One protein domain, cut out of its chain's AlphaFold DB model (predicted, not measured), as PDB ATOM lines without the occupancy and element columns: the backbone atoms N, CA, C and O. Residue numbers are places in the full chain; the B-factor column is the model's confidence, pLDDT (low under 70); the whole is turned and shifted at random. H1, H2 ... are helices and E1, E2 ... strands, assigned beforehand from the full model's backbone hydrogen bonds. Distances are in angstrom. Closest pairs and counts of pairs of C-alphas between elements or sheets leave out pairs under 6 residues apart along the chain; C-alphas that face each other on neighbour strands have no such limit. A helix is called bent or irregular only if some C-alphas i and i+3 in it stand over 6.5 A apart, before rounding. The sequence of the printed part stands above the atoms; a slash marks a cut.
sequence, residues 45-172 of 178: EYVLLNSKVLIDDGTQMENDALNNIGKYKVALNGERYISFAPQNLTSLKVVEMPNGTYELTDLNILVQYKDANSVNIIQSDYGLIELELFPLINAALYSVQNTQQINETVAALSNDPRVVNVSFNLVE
ATOM      1  N   GLU A  45     -17.675   8.300 -73.305       82.44
ATOM      2  CA  GLU A  45     -19.021   8.038 -73.812       82.44
ATOM      3  C   GLU A  45     -19.288   6.516 -73.907       82.44
ATOM      4  O   GLU A  45     -18.378   5.735 -74.212       82.44
ATOM      5  N   TYR A  46     -20.530   6.074 -73.672       88.19
ATOM      6  CA  TYR A  46     -20.893   4.649 -73.687       88.19
ATOM      7  C   TYR A  46     -21.993   4.323 -74.701       88.19
ATOM      8  O   TYR A  46     -23.140   4.745 -74.564       88.19
ATOM      9  N   VAL A  47     -21.678   3.502 -75.707       88.81
ATOM     10  CA  VAL A  47     -22.654   3.046 -76.708       88.81
ATOM     11  C   VAL A  47     -23.511   1.899 -76.184       88.81
ATOM     12  O   VAL A  47     -23.021   0.832 -75.801       88.81
ATOM     13  N   LEU A  48     -24.827   2.080 -76.290       89.31
ATOM     14  CA  LEU A  48     -25.850   1.084 -75.992       89.31
ATOM     15  C   LEU A  48     -26.152   0.234 -77.234       89.31
ATOM     16  O   LEU A  48     -27.104   0.477 -77.974       89.31
ATOM     17  N   LEU A  49     -25.372  -0.830 -77.450       85.38
ATOM     18  CA  LEU A  49     -25.487  -1.697 -78.640       85.38
ATOM     19  C   LEU A  49     -26.871  -2.343 -78.830       85.38
ATOM     20  O   LEU A  49     -27.276  -2.642 -79.956       85.38
ATOM     21  N   ASN A  50     -27.618  -2.529 -77.743       82.69
ATOM     22  CA  ASN A  50     -28.952  -3.131 -77.758       82.69
ATOM     23  C   ASN A  50     -30.092  -2.108 -77.880       82.69
ATOM     24  O   ASN A  50     -31.258  -2.498 -77.781       82.69
ATOM     25  N   SER A  51     -29.792  -0.823 -78.097       84.31
ATOM     26  CA  SER A  51     -30.833   0.174 -78.333       84.31
ATOM     27  C   SER A  51     -31.505  -0.023 -79.697       84.31
ATOM     28  O   SER A  51     -30.896  -0.505 -80.668       84.31
ATOM     29  N   LYS A  52     -32.791   0.336 -79.752       84.81
ATOM     30  CA  LYS A  52     -33.592   0.404 -80.980       84.81
ATOM     31  C   LYS A  52     -34.040   1.841 -81.200       84.81
ATOM     32  O   LYS A  52     -34.787   2.363 -80.377       84.81
ATOM     33  N   VAL A  53     -33.593   2.436 -82.302       82.50
ATOM     34  CA  VAL A  53     -33.890   3.824 -82.673       82.50
ATOM     35  C   VAL A  53     -34.916   3.839 -83.804       82.50
ATOM     36  O   VAL A  53     -34.746   3.170 -84.827       82.50
ATOM     37  N   LEU A  54     -35.980   4.611 -83.618       80.25
ATOM     38  CA  LEU A  54     -37.121   4.731 -84.521       80.25
ATOM     39  C   LEU A  54     -37.256   6.190 -84.964       80.25
ATOM     40  O   LEU A  54     -37.059   7.092 -84.149       80.25
ATOM     41  N   ILE A  55     -37.604   6.423 -86.231       76.19
ATOM     42  CA  ILE A  55     -38.073   7.744 -86.681       76.19
ATOM     43  C   ILE A  55     -39.545   7.878 -86.309       76.19
ATOM     44  O   ILE A  55     -40.329   6.983 -86.621       76.19
ATOM     45  N   ASP A  56     -39.896   8.982 -85.653       69.25
ATOM     46  CA  ASP A  56     -41.278   9.331 -85.340       69.25
ATOM     47  C   ASP A  56     -41.815  10.258 -86.440       69.25
ATOM     48  O   ASP A  56     -41.546  11.457 -86.451       69.25
ATOM     49  N   ASP A  57     -42.512   9.693 -87.427       62.66
ATOM     50  CA  ASP A  57     -43.119  10.421 -88.549       62.66
ATOM     51  C   ASP A  57     -44.560  10.901 -88.255       62.66
ATOM     52  O   ASP A  57     -45.249  11.412 -89.142       62.66
ATOM     53  N   GLY A  58     -45.018  10.803 -86.999       57.16
ATOM     54  CA  GLY A  58     -46.307  11.322 -86.535       57.16
ATOM     55  C   GLY A  58     -46.566  11.078 -85.043       57.16
ATOM     56  O   GLY A  58     -45.847  10.358 -84.379       57.16
ATOM     57  N   THR A  59     -47.640  11.642 -84.487       52.28
ATOM     58  CA  THR A  59     -47.953  11.660 -83.038       52.28
ATOM     59  C   THR A  59     -48.374  10.310 -82.413       52.28
ATOM     60  O   THR A  59     -49.128  10.305 -81.443       52.28
ATOM     61  N   GLN A  60     -48.005   9.154 -82.976       54.78
ATOM     62  CA  GLN A  60     -48.650   7.871 -82.633       54.78
ATOM     63  C   GLN A  60     -47.856   6.923 -81.724       54.78
ATOM     64  O   GLN A  60     -48.432   5.932 -81.274       54.78
ATOM     65  N   MET A  61     -46.594   7.204 -81.388       61.44
ATOM     66  CA  MET A  61     -45.857   6.404 -80.396       61.44
ATOM     67  C   MET A  61     -45.677   7.148 -79.070       61.44
ATOM     68  O   MET A  61     -44.582   7.595 -78.718       61.44
ATOM     69  N   GLU A  62     -46.761   7.234 -78.300       65.00
ATOM     70  CA  GLU A  62     -46.687   7.543 -76.871       65.00
ATOM     71  C   GLU A  62     -46.508   6.239 -76.088       65.00
ATOM     72  O   GLU A  62     -47.412   5.407 -75.996       65.00
ATOM     73  N   ASN A  63     -45.301   6.025 -75.571       69.94
ATOM     74  CA  ASN A  63     -44.989   4.915 -74.684       69.94
ATOM     75  C   ASN A  63     -43.946   5.382 -73.669       69.94
ATOM     76  O   ASN A  63     -42.875   5.833 -74.069       69.94
ATOM     77  N   ASP A  64     -44.242   5.232 -72.381       73.00
ATOM     78  CA  ASP A  64     -43.350   5.633 -71.286       73.00
ATOM     79  C   ASP A  64     -42.015   4.861 -71.281       73.00
ATOM     80  O   ASP A  64     -41.034   5.319 -70.702       73.00
ATOM     81  N   ALA A  65     -41.949   3.706 -71.955       76.50
ATOM     82  CA  ALA A  65     -40.720   2.934 -72.154       76.50
ATOM     83  C   ALA A  65     -39.799   3.500 -73.254       76.50
ATOM     84  O   ALA A  65     -38.671   3.031 -73.432       76.50
ATOM     85  N   LEU A  66     -40.273   4.476 -74.036       80.56
ATOM     86  CA  LEU A  66     -39.503   5.127 -75.091       80.56
ATOM     87  C   LEU A  66     -39.023   6.497 -74.629       80.56
ATOM     88  O   LEU A  66     -39.812   7.377 -74.297       80.56
ATOM     89  N   ASN A  67     -37.714   6.703 -74.709       83.44
ATOM     90  CA  ASN A  67     -37.127   8.021 -74.545       83.44
ATOM     91  C   ASN A  67     -37.202   8.778 -75.868       83.44
ATOM     92  O   ASN A  67     -37.015   8.196 -76.939       83.44
ATOM     93  N   ASN A  68     -37.484  10.074 -75.792       83.75
ATOM     94  CA  ASN A  68     -37.424  10.944 -76.955       83.75
ATOM     95  C   ASN A  68     -36.047  11.601 -77.034       83.75
ATOM     96  O   ASN A  68     -35.591  12.185 -76.054       83.75
ATOM     97  N   ILE A  69     -35.414  11.506 -78.197       82.56
ATOM     98  CA  ILE A  69     -34.108  12.083 -78.489       82.56
ATOM     99  C   ILE A  69     -34.240  12.814 -79.837       82.56
ATOM    100  O   ILE A  69     -34.247  12.194 -80.902       82.56
ATOM    101  N   GLY A  70     -34.448  14.133 -79.795       79.75
ATOM    102  CA  GLY A  70     -34.815  14.928 -80.974       79.75
ATOM    103  C   GLY A  70     -36.132  14.450 -81.604       79.75
ATOM    104  O   GLY A  70     -37.167  14.408 -80.941       79.75
ATOM    105  N   LYS A  71     -36.081  14.071 -82.888       77.81
ATOM    106  CA  LYS A  71     -37.199  13.466 -83.647       77.81
ATOM    107  C   LYS A  71     -37.264  11.934 -83.559       77.81
ATOM    108  O   LYS A  71     -38.022  11.296 -84.292       77.81
ATOM    109  N   TYR A  72     -36.403  11.330 -82.745       82.31
ATOM    110  CA  TYR A  72     -36.258   9.886 -82.664       82.31
ATOM    111  C   TYR A  72     -36.812   9.360 -81.350       82.31
ATOM    112  O   TYR A  72     -36.534   9.882 -80.271       82.31
ATOM    113  N   LYS A  73     -37.532   8.244 -81.434       84.56
ATOM    114  CA  LYS A  73     -37.948   7.476 -80.260       84.56
ATOM    115  C   LYS A  73     -36.979   6.334 -80.045       84.56
ATOM    116  O   LYS A  73     -36.649   5.605 -80.985       84.56
ATOM    117  N   VAL A  74     -36.540   6.155 -78.803       84.38
ATOM    118  CA  VAL A  74     -35.521   5.167 -78.480       84.38
ATOM    119  C   VAL A  74     -35.860   4.323 -77.265       84.38
ATOM    120  O   VAL A  74     -36.136   4.827 -76.180       84.38
ATOM    121  N   ALA A  75     -35.753   3.010 -77.447       85.25
ATOM    122  CA  ALA A  75     -35.753   2.051 -76.356       85.25
ATOM    123  C   ALA A  75     -34.330   1.902 -75.801       85.25
ATOM    124  O   ALA A  75     -33.456   1.316 -76.456       85.25
ATOM    125  N   LEU A  76     -34.104   2.426 -74.596       77.56
ATOM    126  CA  LEU A  76     -32.875   2.215 -73.833       77.56
ATOM    127  C   LEU A  76     -32.994   0.870 -73.108       77.56
ATOM    128  O   LEU A  76     -34.037   0.557 -72.547       77.56
ATOM    129  N   ASN A  77     -31.949   0.044 -73.154       66.56
ATOM    130  CA  ASN A  77     -31.906  -1.265 -72.491       66.56
ATOM    131  C   ASN A  77     -33.007  -2.255 -72.881       66.56
ATOM    132  O   ASN A  77     -33.732  -2.739 -72.024       66.56
ATOM    133  N   GLY A  78     -33.053  -2.649 -74.157       55.59
ATOM    134  CA  GLY A  78     -33.561  -3.964 -74.563       55.59
ATOM    135  C   GLY A  78     -34.897  -4.398 -73.951       55.59
ATOM    136  O   GLY A  78     -35.087  -5.604 -73.769       55.59
ATOM    137  N   GLU A  79     -35.802  -3.463 -73.638       50.91
ATOM    138  CA  GLU A  79     -37.146  -3.815 -73.214       50.91
ATOM    139  C   GLU A  79     -37.779  -4.576 -74.371       50.91
ATOM    140  O   GLU A  79     -38.006  -4.094 -75.488       50.91
ATOM    141  N   ARG A  80     -37.888  -5.877 -74.115       49.56
ATOM    142  CA  ARG A  80     -38.358  -6.862 -75.060       49.56
ATOM    143  C   ARG A  80     -39.810  -6.508 -75.361       49.56
ATOM    144  O   ARG A  80     -40.643  -6.538 -74.467       49.56
ATOM    145  N   TYR A  81     -40.084  -6.285 -76.642       51.94
ATOM    146  CA  TYR A  81     -41.418  -6.169 -77.237       51.94
ATOM    147  C   TYR A  81     -42.123  -4.817 -77.088       51.94
ATOM    148  O   TYR A  81     -43.207  -4.718 -76.523       51.94
ATOM    149  N   ILE A  82     -41.611  -3.809 -77.794       56.44
ATOM    150  CA  ILE A  82     -42.470  -2.736 -78.308       56.44
ATOM    151  C   ILE A  82     -43.174  -3.294 -79.550       56.44
ATOM    152  O   ILE A  82     -42.639  -3.259 -80.655       56.44
ATOM    153  N   SER A  83     -44.321  -3.942 -79.350       56.97
ATOM    154  CA  SER A  83     -45.105  -4.570 -80.419       56.97
ATOM    155  C   SER A  83     -46.219  -3.642 -80.889       56.97
ATOM    156  O   SER A  83     -47.378  -3.912 -80.594       56.97
ATOM    157  N   PHE A  84     -45.906  -2.585 -81.637       53.97
ATOM    158  CA  PHE A  84     -46.947  -1.784 -82.291       53.97
ATOM    159  C   PHE A  84     -46.459  -1.229 -83.637       53.97
ATOM    160  O   PHE A  84     -45.366  -0.673 -83.701       53.97
ATOM    161  N   ALA A  85     -47.310  -1.413 -84.662       52.12
ATOM    162  CA  ALA A  85     -47.303  -0.805 -86.004       52.12
ATOM    163  C   ALA A  85     -46.016  -0.979 -86.861       52.12
ATOM    164  O   ALA A  85     -45.016  -1.506 -86.375       52.12
ATOM    165  N   PRO A  86     -46.031  -0.643 -88.171       53.53
ATOM    166  CA  PRO A  86     -44.842  -0.729 -89.017       53.53
ATOM    167  C   PRO A  86     -43.762   0.217 -88.487       53.53
ATOM    168  O   PRO A  86     -43.885   1.433 -88.576       53.53
ATOM    169  N   GLN A  87     -42.718  -0.352 -87.896       64.75
ATOM    170  CA  GLN A  87     -41.608   0.401 -87.327       64.75
ATOM    171  C   GLN A  87     -40.594   0.723 -88.425       64.75
ATOM    172  O   GLN A  87     -39.932  -0.182 -88.939       64.75
ATOM    173  N   ASN A  88     -40.431   2.007 -88.747       69.50
ATOM    174  CA  ASN A  88     -39.288   2.481 -89.524       69.50
ATOM    175  C   ASN A  88     -38.054   2.520 -88.611       69.50
ATOM    176  O   ASN A  88     -37.723   3.537 -87.998       69.50
ATOM    177  N   LEU A  89     -37.400   1.364 -88.477       71.25
ATOM    178  CA  LEU A  89     -36.145   1.232 -87.742       71.25
ATOM    179  C   LEU A  89     -35.036   2.008 -88.450       71.25
ATOM    180  O   LEU A  89     -34.861   1.901 -89.664       71.25
ATOM    181  N   THR A  90     -34.244   2.733 -87.667       74.88
ATOM    182  CA  THR A  90     -33.020   3.375 -88.146       74.88
ATOM    183  C   THR A  90     -31.793   2.582 -87.721       74.88
ATOM    184  O   THR A  90     -31.809   1.860 -86.724       74.88
ATOM    185  N   SER A  91     -30.711   2.715 -88.482       81.00
ATOM    186  CA  SER A  91     -29.423   2.078 -88.187       81.00
ATOM    187  C   SER A  91     -28.631   2.773 -87.073       81.00
ATOM    188  O   SER A  91     -27.469   2.435 -86.869       81.00
ATOM    189  N   LEU A  92     -29.228   3.739 -86.373       86.31
ATOM    190  CA  LEU A  92     -28.570   4.506 -85.320       86.31
ATOM    191  C   LEU A  92     -28.515   3.728 -84.001       86.31
ATOM    192  O   LEU A  92     -29.314   2.818 -83.743       86.31
ATOM    193  N   LYS A  93     -27.577   4.127 -83.146       89.50
ATOM    194  CA  LYS A  93     -27.450   3.672 -81.760       89.50
ATOM    195  C   LYS A  93     -27.466   4.848 -80.807       89.50
ATOM    196  O   LYS A  93     -27.262   5.983 -81.215       89.50
ATOM    197  N   VAL A  94     -27.747   4.545 -79.543       90.38
ATOM    198  CA  VAL A  94     -27.704   5.552 -78.483       90.38
ATOM    199  C   VAL A  94     -26.354   5.495 -77.829       90.38
ATOM    200  O   VAL A  94     -25.840   4.403 -77.574       90.38
ATOM    201  N   VAL A  95     -25.840   6.670 -77.532       88.25
ATOM    202  CA  VAL A  95     -24.687   6.862 -76.681       88.25
ATOM    203  C   VAL A  95     -25.118   7.614 -75.425       88.25
ATOM    204  O   VAL A  95     -25.906   8.553 -75.490       88.25
ATOM    205  N   GLU A  96     -24.643   7.152 -74.276       88.06
ATOM    206  CA  GLU A  96     -24.719   7.871 -73.010       88.06
ATOM    207  C   GLU A  96     -23.465   8.734 -72.864       88.06
ATOM    208  O   GLU A  96     -22.341   8.227 -72.913       88.06
ATOM    209  N   MET A  97     -23.668  10.039 -72.735       84.50
ATOM    210  CA  MET A  97     -22.613  11.035 -72.598       84.50
ATOM    211  C   MET A  97     -22.148  11.122 -71.134       84.50
ATOM    212  O   MET A  97     -22.934  10.832 -70.229       84.50
ATOM    213  N   PRO A  98     -20.914  11.583 -70.852       79.69
ATOM    214  CA  PRO A  98     -20.399  11.697 -69.478       79.69
ATOM    215  C   PRO A  98     -21.253  12.563 -68.535       79.69
ATOM    216  O   PRO A  98     -21.303  12.342 -67.330       79.69
ATOM    217  N   ASN A  99     -21.973  13.547 -69.076       80.75
ATOM    218  CA  ASN A  99     -22.893  14.402 -68.317       80.75
ATOM    219  C   ASN A  99     -24.259  13.731 -68.021       80.75
ATOM    220  O   ASN A  99     -25.134  14.369 -67.433       80.75
ATOM    221  N   GLY A 100     -24.456  12.475 -68.437       81.88
ATOM    222  CA  GLY A 100     -25.694  11.708 -68.289       81.88
ATOM    223  C   GLY A 100     -26.759  11.983 -69.357       81.88
ATOM    224  O   GLY A 100     -27.872  11.468 -69.234       81.88
ATOM    225  N   THR A 101     -26.474  12.793 -70.386       84.75
ATOM    226  CA  THR A 101     -27.392  12.973 -71.522       84.75
ATOM    227  C   THR A 101     -27.272  11.822 -72.518       84.75
ATOM    228  O   THR A 101     -26.272  11.105 -72.550       84.75
ATOM    229  N   TYR A 102     -28.305  11.631 -73.340       86.62
ATOM    230  CA  TYR A 102     -28.312  10.613 -74.388       86.62
ATOM    231  C   TYR A 102     -28.288  11.259 -75.765       86.62
ATOM    232  O   TYR A 102     -29.117  12.119 -76.055       86.62
ATOM    233  N   GLU A 103     -27.385  10.780 -76.612       87.12
ATOM    234  CA  GLU A 103     -27.221  11.229 -77.992       87.12
ATOM    235  C   GLU A 103     -27.349  10.046 -78.971       87.12
ATOM    236  O   GLU A 103     -27.438   8.880 -78.566       87.12
ATOM    237  N   LEU A 104     -27.372  10.328 -80.277       86.50
ATOM    238  CA  LEU A 104     -27.433   9.311 -81.330       86.50
ATOM    239  C   LEU A 104     -26.141   9.258 -82.134       86.50
ATOM    240  O   LEU A 104     -25.579  10.288 -82.481       86.50
ATOM    241  N   THR A 105     -25.721   8.051 -82.501       88.50
ATOM    242  CA  THR A 105     -24.536   7.819 -83.330       88.50
ATOM    243  C   THR A 105     -24.802   6.794 -84.429       88.50
ATOM    244  O   THR A 105     -25.652   5.905 -84.296       88.50
ATOM    245  N   ASP A 106     -24.052   6.910 -85.520       87.38
ATOM    246  CA  ASP A 106     -23.989   5.960 -86.631       87.38
ATOM    247  C   ASP A 106     -22.950   4.835 -86.425       87.38
ATOM    248  O   ASP A 106     -22.762   4.021 -87.329       87.38
ATOM    249  N   LEU A 107     -22.334   4.756 -85.235       89.50
ATOM    250  CA  LEU A 107     -21.257   3.826 -84.853       89.50
ATOM    251  C   LEU A 107     -19.879   4.124 -85.455       89.50
ATOM    252  O   LEU A 107     -18.963   3.309 -85.302       89.50
ATOM    253  N   ASN A 108     -19.700   5.280 -86.088       90.00
ATOM    254  CA  ASN A 108     -18.377   5.771 -86.442       90.00
ATOM    255  C   ASN A 108     -17.776   6.562 -85.278       90.00
ATOM    256  O   ASN A 108     -18.485   7.067 -84.406       90.00
ATOM    257  N   ILE A 109     -16.450   6.660 -85.260       90.50
ATOM    258  CA  ILE A 109     -15.706   7.427 -84.262       90.50
ATOM    259  C   ILE A 109     -14.881   8.499 -84.956       90.50
ATOM    260  O   ILE A 109     -14.245   8.256 -85.984       90.50
ATOM    261  N   LEU A 110     -14.880   9.688 -84.374       89.38
ATOM    262  CA  LEU A 110     -14.026  10.786 -84.772       89.38
ATOM    263  C   LEU A 110     -12.805  10.801 -83.854       89.38
ATOM    264  O   LEU A 110     -12.940  10.900 -82.636       89.38
ATOM    265  N   VAL A 111     -11.613  10.724 -84.440       90.94
ATOM    266  CA  VAL A 111     -10.342  10.759 -83.712       90.94
ATOM    267  C   VAL A 111      -9.579  12.010 -84.113       90.94
ATOM    268  O   VAL A 111      -9.188  12.169 -85.270       90.94
ATOM    269  N   GLN A 112      -9.331  12.881 -83.141       90.94
ATOM    270  CA  GLN A 112      -8.432  14.014 -83.290       90.94
ATOM    271  C   GLN A 112      -7.025  13.600 -82.861       90.94
ATOM    272  O   GLN A 112      -6.803  13.186 -81.724       90.94
ATOM    273  N   TYR A 113      -6.059  13.718 -83.761       92.19
ATOM    274  CA  TYR A 113      -4.670  13.327 -83.542       92.19
ATOM    275  C   TYR A 113      -3.768  14.546 -83.343       92.19
ATOM    276  O   TYR A 113      -4.031  15.642 -83.831       92.19
ATOM    277  N   LYS A 114      -2.665  14.359 -82.613       91.69
ATOM    278  CA  LYS A 114      -1.681  15.426 -82.362       91.69
ATOM    279  C   LYS A 114      -0.843  15.757 -83.592       91.69
ATOM    280  O   LYS A 114      -0.461  16.906 -83.781       91.69
ATOM    281  N   ASP A 115      -0.528  14.740 -84.390       91.06
ATOM    282  CA  ASP A 115       0.385  14.834 -85.526       91.06
ATOM    283  C   ASP A 115      -0.087  13.918 -86.664       91.06
ATOM    284  O   ASP A 115      -0.387  12.742 -86.435       91.06
ATOM    285  N   ALA A 116      -0.130  14.445 -87.890       89.19
ATOM    286  CA  ALA A 116      -0.594  13.730 -89.079       89.19
ATOM    287  C   ALA A 116       0.221  12.462 -89.396       89.19
ATOM    288  O   ALA A 116      -0.303  11.510 -89.971       89.19
ATOM    289  N   ASN A 117       1.485  12.391 -88.972       89.62
ATOM    290  CA  ASN A 117       2.315  11.199 -89.135       89.62
ATOM    291  C   ASN A 117       1.846  10.030 -88.250       89.62
ATOM    292  O   ASN A 117       2.235   8.887 -88.489       89.62
ATOM    293  N   SER A 118       1.013  10.292 -87.237       89.50
ATOM    294  CA  SER A 118       0.488   9.262 -86.331       89.50
ATOM    295  C   SER A 118      -0.736   8.534 -86.885       89.50
ATOM    296  O   SER A 118      -1.046   7.452 -86.398       89.50
ATOM    297  N   VAL A 119      -1.406   9.086 -87.904       91.25
ATOM    298  CA  VAL A 119      -2.697   8.607 -88.438       91.25
ATOM    299  C   VAL A 119      -2.639   7.130 -88.833       91.25
ATOM    300  O   VAL A 119      -3.365   6.313 -88.272       91.25
ATOM    301  N   ASN A 120      -1.701   6.759 -89.710       91.88
ATOM    302  CA  ASN A 120      -1.552   5.375 -90.181       91.88
ATOM    303  C   ASN A 120      -1.218   4.395 -89.045       91.88
ATOM    304  O   ASN A 120      -1.604   3.227 -89.087       91.88
ATOM    305  N   ILE A 121      -0.479   4.859 -88.031       92.75
ATOM    306  CA  ILE A 121      -0.064   4.018 -86.904       92.75
ATOM    307  C   ILE A 121      -1.248   3.799 -85.959       92.75
ATOM    308  O   ILE A 121      -1.525   2.661 -85.602       92.75
ATOM    309  N   ILE A 122      -1.991   4.858 -85.620       94.12
ATOM    310  CA  ILE A 122      -3.236   4.768 -84.843       94.12
ATOM    311  C   ILE A 122      -4.213   3.826 -85.555       94.12
ATOM    312  O   ILE A 122      -4.746   2.905 -84.944       94.12
ATOM    313  N   GLN A 123      -4.397   3.992 -86.865       93.38
ATOM    314  CA  GLN A 123      -5.278   3.123 -87.635       93.38
ATOM    315  C   GLN A 123      -4.885   1.642 -87.506       93.38
ATOM    316  O   GLN A 123      -5.742   0.793 -87.253       93.38
ATOM    317  N   SER A 124      -3.595   1.335 -87.659       91.31
ATOM    318  CA  SER A 124      -3.082  -0.034 -87.573       91.31
ATOM    319  C   SER A 124      -3.192  -0.619 -86.163       91.31
ATOM    320  O   SER A 124      -3.618  -1.763 -86.020       91.31
ATOM    321  N   ASP A 125      -2.810   0.138 -85.133       93.69
ATOM    322  CA  ASP A 125      -2.760  -0.338 -83.743       93.69
ATOM    323  C   ASP A 125      -4.154  -0.706 -83.211       93.69
ATOM    324  O   ASP A 125      -4.298  -1.671 -82.462       93.69
ATOM    325  N   TYR A 126      -5.180   0.040 -83.627       92.81
ATOM    326  CA  TYR A 126      -6.558  -0.127 -83.159       92.81
ATOM    327  C   TYR A 126      -7.471  -0.844 -84.166       92.81
ATOM    328  O   TYR A 126      -8.671  -0.972 -83.924       92.81
ATOM    329  N   GLY A 127      -6.925  -1.320 -85.292       90.50
ATOM    330  CA  GLY A 127      -7.697  -2.032 -86.315       90.50
ATOM    331  C   GLY A 127      -8.840  -1.191 -86.889       90.50
ATOM    332  O   GLY A 127      -9.950  -1.691 -87.071       90.50
ATOM    333  N   LEU A 128      -8.589   0.094 -87.137       92.31
ATOM    334  CA  LEU A 128      -9.587   1.033 -87.643       92.31
ATOM    335  C   LEU A 128      -9.651   1.005 -89.172       92.31
ATOM    336  O   LEU A 128      -8.652   0.797 -89.865       92.31
ATOM    337  N   ILE A 129     -10.837   1.256 -89.715       91.88
ATOM    338  CA  ILE A 129     -11.036   1.461 -91.150       91.88
ATOM    339  C   ILE A 129     -11.289   2.951 -91.357       91.88
ATOM    340  O   ILE A 129     -12.307   3.473 -90.900       91.88
ATOM    341  N   GLU A 130     -10.343   3.628 -92.008       92.25
ATOM    342  CA  GLU A 130     -10.461   5.044 -92.363       92.25
ATOM    343  C   GLU A 130     -11.618   5.256 -93.337       92.25
ATOM    344  O   GLU A 130     -11.715   4.575 -94.359       92.25
ATOM    345  N   LEU A 131     -12.496   6.197 -92.994       88.69
ATOM    346  CA  LEU A 131     -13.602   6.625 -93.842       88.69
ATOM    347  C   LEU A 131     -13.304   7.983 -94.472       88.69
ATOM    348  O   LEU A 131     -13.515   8.160 -95.670       88.69
ATOM    349  N   GLU A 132     -12.807   8.929 -93.672       88.31
ATOM    350  CA  GLU A 132     -12.506  10.284 -94.127       88.31
ATOM    351  C   GLU A 132     -11.410  10.936 -93.273       88.31
ATOM    352  O   GLU A 132     -11.301  10.687 -92.074       88.31
ATOM    353  N   LEU A 133     -10.601  11.793 -93.898       87.00
ATOM    354  CA  LEU A 133      -9.571  12.591 -93.239       87.00
ATOM    355  C   LEU A 133      -9.936  14.070 -93.294       87.00
ATOM    356  O   LEU A 133     -10.283  14.594 -94.351       87.00
ATOM    357  N   PHE A 134      -9.716  14.767 -92.179       84.69
ATOM    358  CA  PHE A 134      -9.878  16.213 -92.041       84.69
ATOM    359  C   PHE A 134      -8.544  16.864 -91.630       84.69
ATOM    360  O   PHE A 134      -8.353  17.234 -90.465       84.69
ATOM    361  N   PRO A 135      -7.589  17.037 -92.567       82.12
ATOM    362  CA  PRO A 135      -6.233  17.483 -92.238       82.12
ATOM    363  C   PRO A 135      -6.170  18.884 -91.623       82.12
ATOM    364  O   PRO A 135      -5.273  19.172 -90.842       82.12
ATOM    365  N   LEU A 136      -7.121  19.766 -91.954       84.06
ATOM    366  CA  LEU A 136      -7.143  21.148 -91.456       84.06
ATOM    367  C   LEU A 136      -7.373  21.244 -89.942       84.06
ATOM    368  O   LEU A 136      -6.990  22.239 -89.331       84.06
ATOM    369  N   ILE A 137      -7.992  20.222 -89.351       81.25
ATOM    370  CA  ILE A 137      -8.328  20.156 -87.921       81.25
ATOM    371  C   ILE A 137      -7.653  18.970 -87.218       81.25
ATOM    372  O   ILE A 137      -7.968  18.676 -86.064       81.25
ATOM    373  N   ASN A 138      -6.717  18.304 -87.909       87.56
ATOM    374  CA  ASN A 138      -6.044  17.086 -87.465       87.56
ATOM    375  C   ASN A 138      -7.022  16.019 -86.949       87.56
ATOM    376  O   ASN A 138      -6.831  15.460 -85.871       87.56
ATOM    377  N   ALA A 139      -8.086  15.759 -87.708       87.75
ATOM    378  CA  ALA A 139      -9.080  14.754 -87.355       87.75
ATOM    379  C   ALA A 139      -9.274  13.729 -88.474       87.75
ATOM    380  O   ALA A 139      -8.904  13.959 -89.629       87.75
ATOM    381  N   ALA A 140      -9.820  12.580 -88.109       89.44
ATOM    382  CA  ALA A 140     -10.154  11.496 -89.014       89.44
ATOM    383  C   ALA A 140     -11.401  10.772 -88.515       89.44
ATOM    384  O   ALA A 140     -11.577  10.577 -87.309       89.44
ATOM    385  N   LEU A 141     -12.252  10.375 -89.453       90.56
ATOM    386  CA  LEU A 141     -13.427   9.560 -89.207       90.56
ATOM    387  C   LEU A 141     -13.092   8.097 -89.485       90.56
ATOM    388  O   LEU A 141     -12.614   7.748 -90.570       90.56
ATOM    389  N   TYR A 142     -13.389   7.240 -88.517       92.50
ATOM    390  CA  TYR A 142     -13.125   5.812 -88.589       92.50
ATOM    391  C   TYR A 142     -14.375   4.994 -88.304       92.50
ATOM    392  O   TYR A 142     -15.210   5.365 -87.482       92.50
ATOM    393  N   SER A 143     -14.434   3.812 -88.911       90.94
ATOM    394  CA  SER A 143     -15.260   2.716 -88.404       90.94
ATOM    395  C   SER A 143     -14.392   1.708 -87.653       90.94
ATOM    396  O   SER A 143     -13.232   1.464 -88.008       90.94
ATOM    397  N   VAL A 144     -14.957   1.107 -86.605       87.88
ATOM    398  CA  VAL A 144     -14.325  -0.011 -85.898       87.88
ATOM    399  C   VAL A 144     -14.648  -1.330 -86.599       87.88
ATOM    400  O   VAL A 144     -15.786  -1.568 -86.998       87.88
ATOM    401  N   GLN A 145     -13.666  -2.227 -86.715       81.88
ATOM    402  CA  GLN A 145     -13.885  -3.550 -87.318       81.88
ATOM    403  C   GLN A 145     -14.900  -4.396 -86.540       81.88
ATOM    404  O   GLN A 145     -15.687  -5.132 -87.137       81.88
ATOM    405  N   ASN A 146     -14.886  -4.293 -85.209       83.88
ATOM    406  CA  ASN A 146     -15.820  -4.984 -84.334       83.88
ATOM    407  C   ASN A 146     -16.610  -3.974 -83.501       83.88
ATOM    408  O   ASN A 146     -16.133  -3.476 -82.482       83.88
ATOM    409  N   THR A 147     -17.849  -3.711 -83.907       84.12
ATOM    410  CA  THR A 147     -18.740  -2.772 -83.210       84.12
ATOM    411  C   THR A 147     -19.054  -3.194 -81.778       84.12
ATOM    412  O   THR A 147     -19.353  -2.339 -80.953       84.12
ATOM    413  N   GLN A 148     -18.928  -4.482 -81.431       85.38
ATOM    414  CA  GLN A 148     -19.110  -4.933 -80.048       85.38
ATOM    415  C   GLN A 148     -18.016  -4.426 -79.102       85.38
ATOM    416  O   GLN A 148     -18.262  -4.306 -77.907       85.38
ATOM    417  N   GLN A 149     -16.837  -4.103 -79.637       85.56
ATOM    418  CA  GLN A 149     -15.687  -3.606 -78.878       85.56
ATOM    419  C   GLN A 149     -15.537  -2.087 -78.972       85.56
ATOM    420  O   GLN A 149     -14.552  -1.542 -78.492       85.56
ATOM    421  N   ILE A 150     -16.503  -1.382 -79.570       88.94
ATOM    422  CA  ILE A 150     -16.366   0.048 -79.861       88.94
ATOM    423  C   ILE A 150     -16.071   0.882 -78.604       88.94
ATOM    424  O   ILE A 150     -15.197   1.740 -78.638       88.94
ATOM    425  N   ASN A 151     -16.715   0.566 -77.475       88.50
ATOM    426  CA  ASN A 151     -16.481   1.248 -76.199       88.50
ATOM    427  C   ASN A 151     -15.064   0.982 -75.658       88.50
ATOM    428  O   ASN A 151     -14.433   1.885 -75.118       88.50
ATOM    429  N   GLU A 152     -14.543  -0.239 -75.828       89.25
ATOM    430  CA  GLU A 152     -13.168  -0.594 -75.444       89.25
ATOM    431  C   GLU A 152     -12.155   0.154 -76.319       89.25
ATOM    432  O   GLU A 152     -11.176   0.699 -75.809       89.25
ATOM    433  N   THR A 153     -12.416   0.230 -77.627       90.94
ATOM    434  CA  THR A 153     -11.575   0.948 -78.588       90.94
ATOM    435  C   THR A 153     -11.544   2.446 -78.303       90.94
ATOM    436  O   THR A 153     -10.458   3.018 -78.242       90.94
ATOM    437  N   VAL A 154     -12.702   3.080 -78.083       90.00
ATOM    438  CA  VAL A 154     -12.782   4.503 -77.709       90.00
ATOM    439  C   VAL A 154     -12.034   4.744 -76.404       90.00
ATOM    440  O   VAL A 154     -11.172   5.614 -76.352       90.00
ATOM    441  N   ALA A 155     -12.257   3.913 -75.383       88.88
ATOM    442  CA  ALA A 155     -11.560   4.057 -74.112       88.88
ATOM    443  C   ALA A 155     -10.036   3.916 -74.234       88.88
ATOM    444  O   ALA A 155      -9.295   4.628 -73.553       88.88
ATOM    445  N   ALA A 156      -9.550   3.015 -75.086       90.38
ATOM    446  CA  ALA A 156      -8.122   2.857 -75.325       90.38
ATOM    447  C   ALA A 156      -7.538   4.056 -76.095       90.38
ATOM    448  O   ALA A 156      -6.505   4.587 -75.689       90.38
ATOM    449  N   LEU A 157      -8.234   4.537 -77.132       91.19
ATOM    450  CA  LEU A 157      -7.853   5.723 -77.905       91.19
ATOM    451  C   LEU A 157      -7.800   6.991 -77.042       91.19
ATOM    452  O   LEU A 157      -6.846   7.752 -77.166       91.19
ATOM    453  N   SER A 158      -8.752   7.193 -76.124       88.19
ATOM    454  CA  SER A 158      -8.757   8.333 -75.191       88.19
ATOM    455  C   SER A 158      -7.518   8.388 -74.297       88.19
ATOM    456  O   SER A 158      -7.127   9.454 -73.827       88.19
ATOM    457  N   ASN A 159      -6.893   7.236 -74.047       89.06
ATOM    458  CA  ASN A 159      -5.682   7.120 -73.239       89.06
ATOM    459  C   ASN A 159      -4.398   7.096 -74.088       89.06
ATOM    460  O   ASN A 159      -3.296   7.044 -73.532       89.06
ATOM    461  N   ASP A 160      -4.505   7.128 -75.419       91.44
ATOM    462  CA  ASP A 160      -3.353   7.089 -76.310       91.44
ATOM    463  C   ASP A 160      -2.638   8.451 -76.341       91.44
ATOM    464  O   ASP A 160      -3.251   9.480 -76.636       91.44
ATOM    465  N   PRO A 161      -1.313   8.507 -76.116       91.88
ATOM    466  CA  PRO A 161      -0.582   9.769 -76.092       91.88
ATOM    467  C   PRO A 161      -0.543  10.498 -77.443       91.88
ATOM    468  O   PRO A 161      -0.150  11.666 -77.462       91.88
ATOM    469  N   ARG A 162      -0.906   9.857 -78.559       94.31
ATOM    470  CA  ARG A 162      -0.965  10.459 -79.904       94.31
ATOM    471  C   ARG A 162      -2.327  11.082 -80.209       94.31
ATOM    472  O   ARG A 162      -2.426  11.887 -81.135       94.31
ATOM    473  N   VAL A 163      -3.348  10.733 -79.433       91.12
ATOM    474  CA  VAL A 163      -4.719  11.219 -79.581       91.12
ATOM    475  C   VAL A 163      -4.905  12.463 -78.704       91.12
ATOM    476  O   VAL A 163      -4.357  12.574 -77.607       91.12
ATOM    477  N   VAL A 164      -5.595  13.462 -79.248       88.81
ATOM    478  CA  VAL A 164      -6.045  14.666 -78.532       88.81
ATOM    479  C   VAL A 164      -7.428  14.422 -77.953       88.81
ATOM    480  O   VAL A 164      -7.661  14.716 -76.786       88.81
ATOM    481  N   ASN A 165      -8.322  13.892 -78.786       85.88
ATOM    482  CA  ASN A 165      -9.695  13.589 -78.434       85.88
ATOM    483  C   ASN A 165     -10.204  12.422 -79.287       85.88
ATOM    484  O   ASN A 165      -9.786  12.257 -80.435       85.88
ATOM    485  N   VAL A 166     -11.136  11.653 -78.743       87.38
ATOM    486  CA  VAL A 166     -11.932  10.683 -79.490       87.38
ATOM    487  C   VAL A 166     -13.374  10.803 -79.023       87.38
ATOM    488  O   VAL A 166     -13.636  10.950 -77.835       87.38
ATOM    489  N   SER A 167     -14.301  10.763 -79.968       86.25
ATOM    490  CA  SER A 167     -15.737  10.849 -79.696       86.25
ATOM    491  C   SER A 167     -16.494  10.001 -80.701       86.25
ATOM    492  O   SER A 167     -15.979   9.709 -81.788       86.25
ATOM    493  N   PHE A 168     -17.709   9.594 -80.358       87.50
ATOM    494  CA  PHE A 168     -18.606   9.034 -81.358       87.50
ATOM    495  C   PHE A 168     -18.996  10.105 -82.375       87.50
ATOM    496  O   PHE A 168     -19.147  11.276 -82.040       87.50
ATOM    497  N   ASN A 169     -19.177   9.708 -83.633       86.44
ATOM    498  CA  ASN A 169     -19.771  10.592 -84.624       86.44
ATOM    499  C   ASN A 169     -21.256  10.755 -84.283       86.44
ATOM    500  O   ASN A 169     -22.053   9.824 -84.470       86.44
ATOM    501  N   LEU A 170     -21.594  11.894 -83.681       84.62
ATOM    502  CA  LEU A 170     -22.938  12.186 -83.204       84.62
ATOM    503  C   LEU A 170     -23.779  12.769 -84.333       84.62
ATOM    504  O   LEU A 170     -23.346  13.672 -85.045       84.62
ATOM    505  N   VAL A 171     -25.001  12.265 -84.466       77.00
ATOM    506  CA  VAL A 171     -25.958  12.740 -85.462       77.00
ATOM    507  C   VAL A 171     -26.630  14.005 -84.951       77.00
ATOM    508  O   VAL A 171     -27.247  13.990 -83.885       77.00
ATOM    509  N   GLU A 172     -26.568  15.073 -85.747       68.12
ATOM    510  CA  GLU A 172     -27.250  16.322 -85.425       68.12
ATOM    511  C   GLU A 172     -28.765  16.139 -85.278       68.12
ATOM    512  O   GLU A 172     -29.448  15.551 -86.122       68.12
TER     513      GLU A 172
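AT A GLANCE: This is residues 45 to 172 of the 178 residues of an uncharacterized protein of Gammaproteobacteria bacterium TMED112 (UniProt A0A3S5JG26). Two lobes end to end make an elongated model: in the larger, a strongly twisted, branched sheet of E1, E5, E6, E7, E8 and E9 curls round helix H2 and has H1 on it at the far end; in the smaller, a little sheet of E2, E4 and E3 is joined by two long loops, residues 56 to 66 and 76 to 92. The long strand E6 bends by 91 degrees at residue 106, with its first part beside E5 where the lobes meet and the rest between E8 and E9. The printed part has 128 residues, with two named helices and nine named strands in the order E1 E2 E3 E4 E5 E6 H1 E7 E8 H2 E9. The class is mixed, helices and strands; neighbour strands are antiparallel in both sheets, and the small sheet has the order E2 - E4 - E3. The whole is only just compact, close to loose, with a radius of gyration of the C-alphas of 16.6 A and spans of 51 by 26 by 25 A.

HOW THE PARTS SIT: In the branched sheet, E6, residues 102 to 113, has three neighbours. On one side of it are E5, residues 93 to 96, beside its residues 102 to 105, and E8, residues 139 to 144, beside its residues 108 to 112; on the other side is E9, residues 163 to 170, beside its residues 104 to 113. E5 and E6 form a hairpin, with N 95 and O 103 at 2.9 A. E6 and E8 are antiparallel at 122 degrees, with N 109 and O 142 at 2.9 A. E6 and E9 are antiparallel at 152 degrees, with N 110 and O 167 at 2.8 A. E7, residues 128 to 134, forms a hairpin with E8, with N 134 and O 139 at 2.8 A. The edge strand E1, residues 46 to 48, is antiparallel to E5, with N 48 and O 94 at 2.8 A. The sheet curls round H2, residues 147 to 158; the closest C-alphas of H2 and E9 are those of Ser 158 and Val 166, 5.8 A apart. H1, residues 116 to 125, is on the sheet at a height of 8.1 A, over E8, and runs along it at 10 degrees on the local plane. H1 and H2 are only just apart, with closest C-alphas at 8.4 A. Of the O i to N i+4 pairs, 4 of 6 in H1 and 6 of 8 in H2 are within hydrogen-bond range. In the small sheet, E4, residues 72 to 75, is the inner strand. It forms a hairpin with E3, residues 67 to 69, with N 74 and O 67 at 2.8 A. E2, residues 52 to 55, is antiparallel to E4 at 158 degrees, with N 54 and O 73 at 2.9 A. Residues 53 to 54 of E2 also pair antiparallel with residues 89 to 90. The closest C-alphas of E2 and E5 are those of Val 53 and Lys 93, 6.5 A apart.

IN THESE COORDINATES: E6 is 25.5 A long from first to last C-alpha; C-alpha 102 is at (-28.312, 10.613, -74.388) and C-alpha 113 is at (-4.670, 13.327, -83.542). E9 is 18.6 A long and ends with C-alpha 170 at (-22.938, 12.186, -83.204). E7 is 15.8 A and E8 15.7 A long. H2 is 16.9 A and H1 15.2 A long; both are irregular, with C-alphas 148 and 151 at 7.7 A in H2 and C-alphas 117 and 120 at 7.1 A in H1. E1 begins with C-alpha 46 at (-20.893, 4.649, -73.687).

THE WHOLE: The two C-alphas farthest apart, those of Gln 60 and Asn 117, are 51.5 A from each other. The printed part, residues 45 to 172, has no cut. The links E2 to E3, of 11 residues, and E4 to E5, of 17 residues, are long; the other links are tight. The mean pLDDT of the printed part is 82.2, and it is under 70 at residues 56 to 63, 77 to 88 and 172.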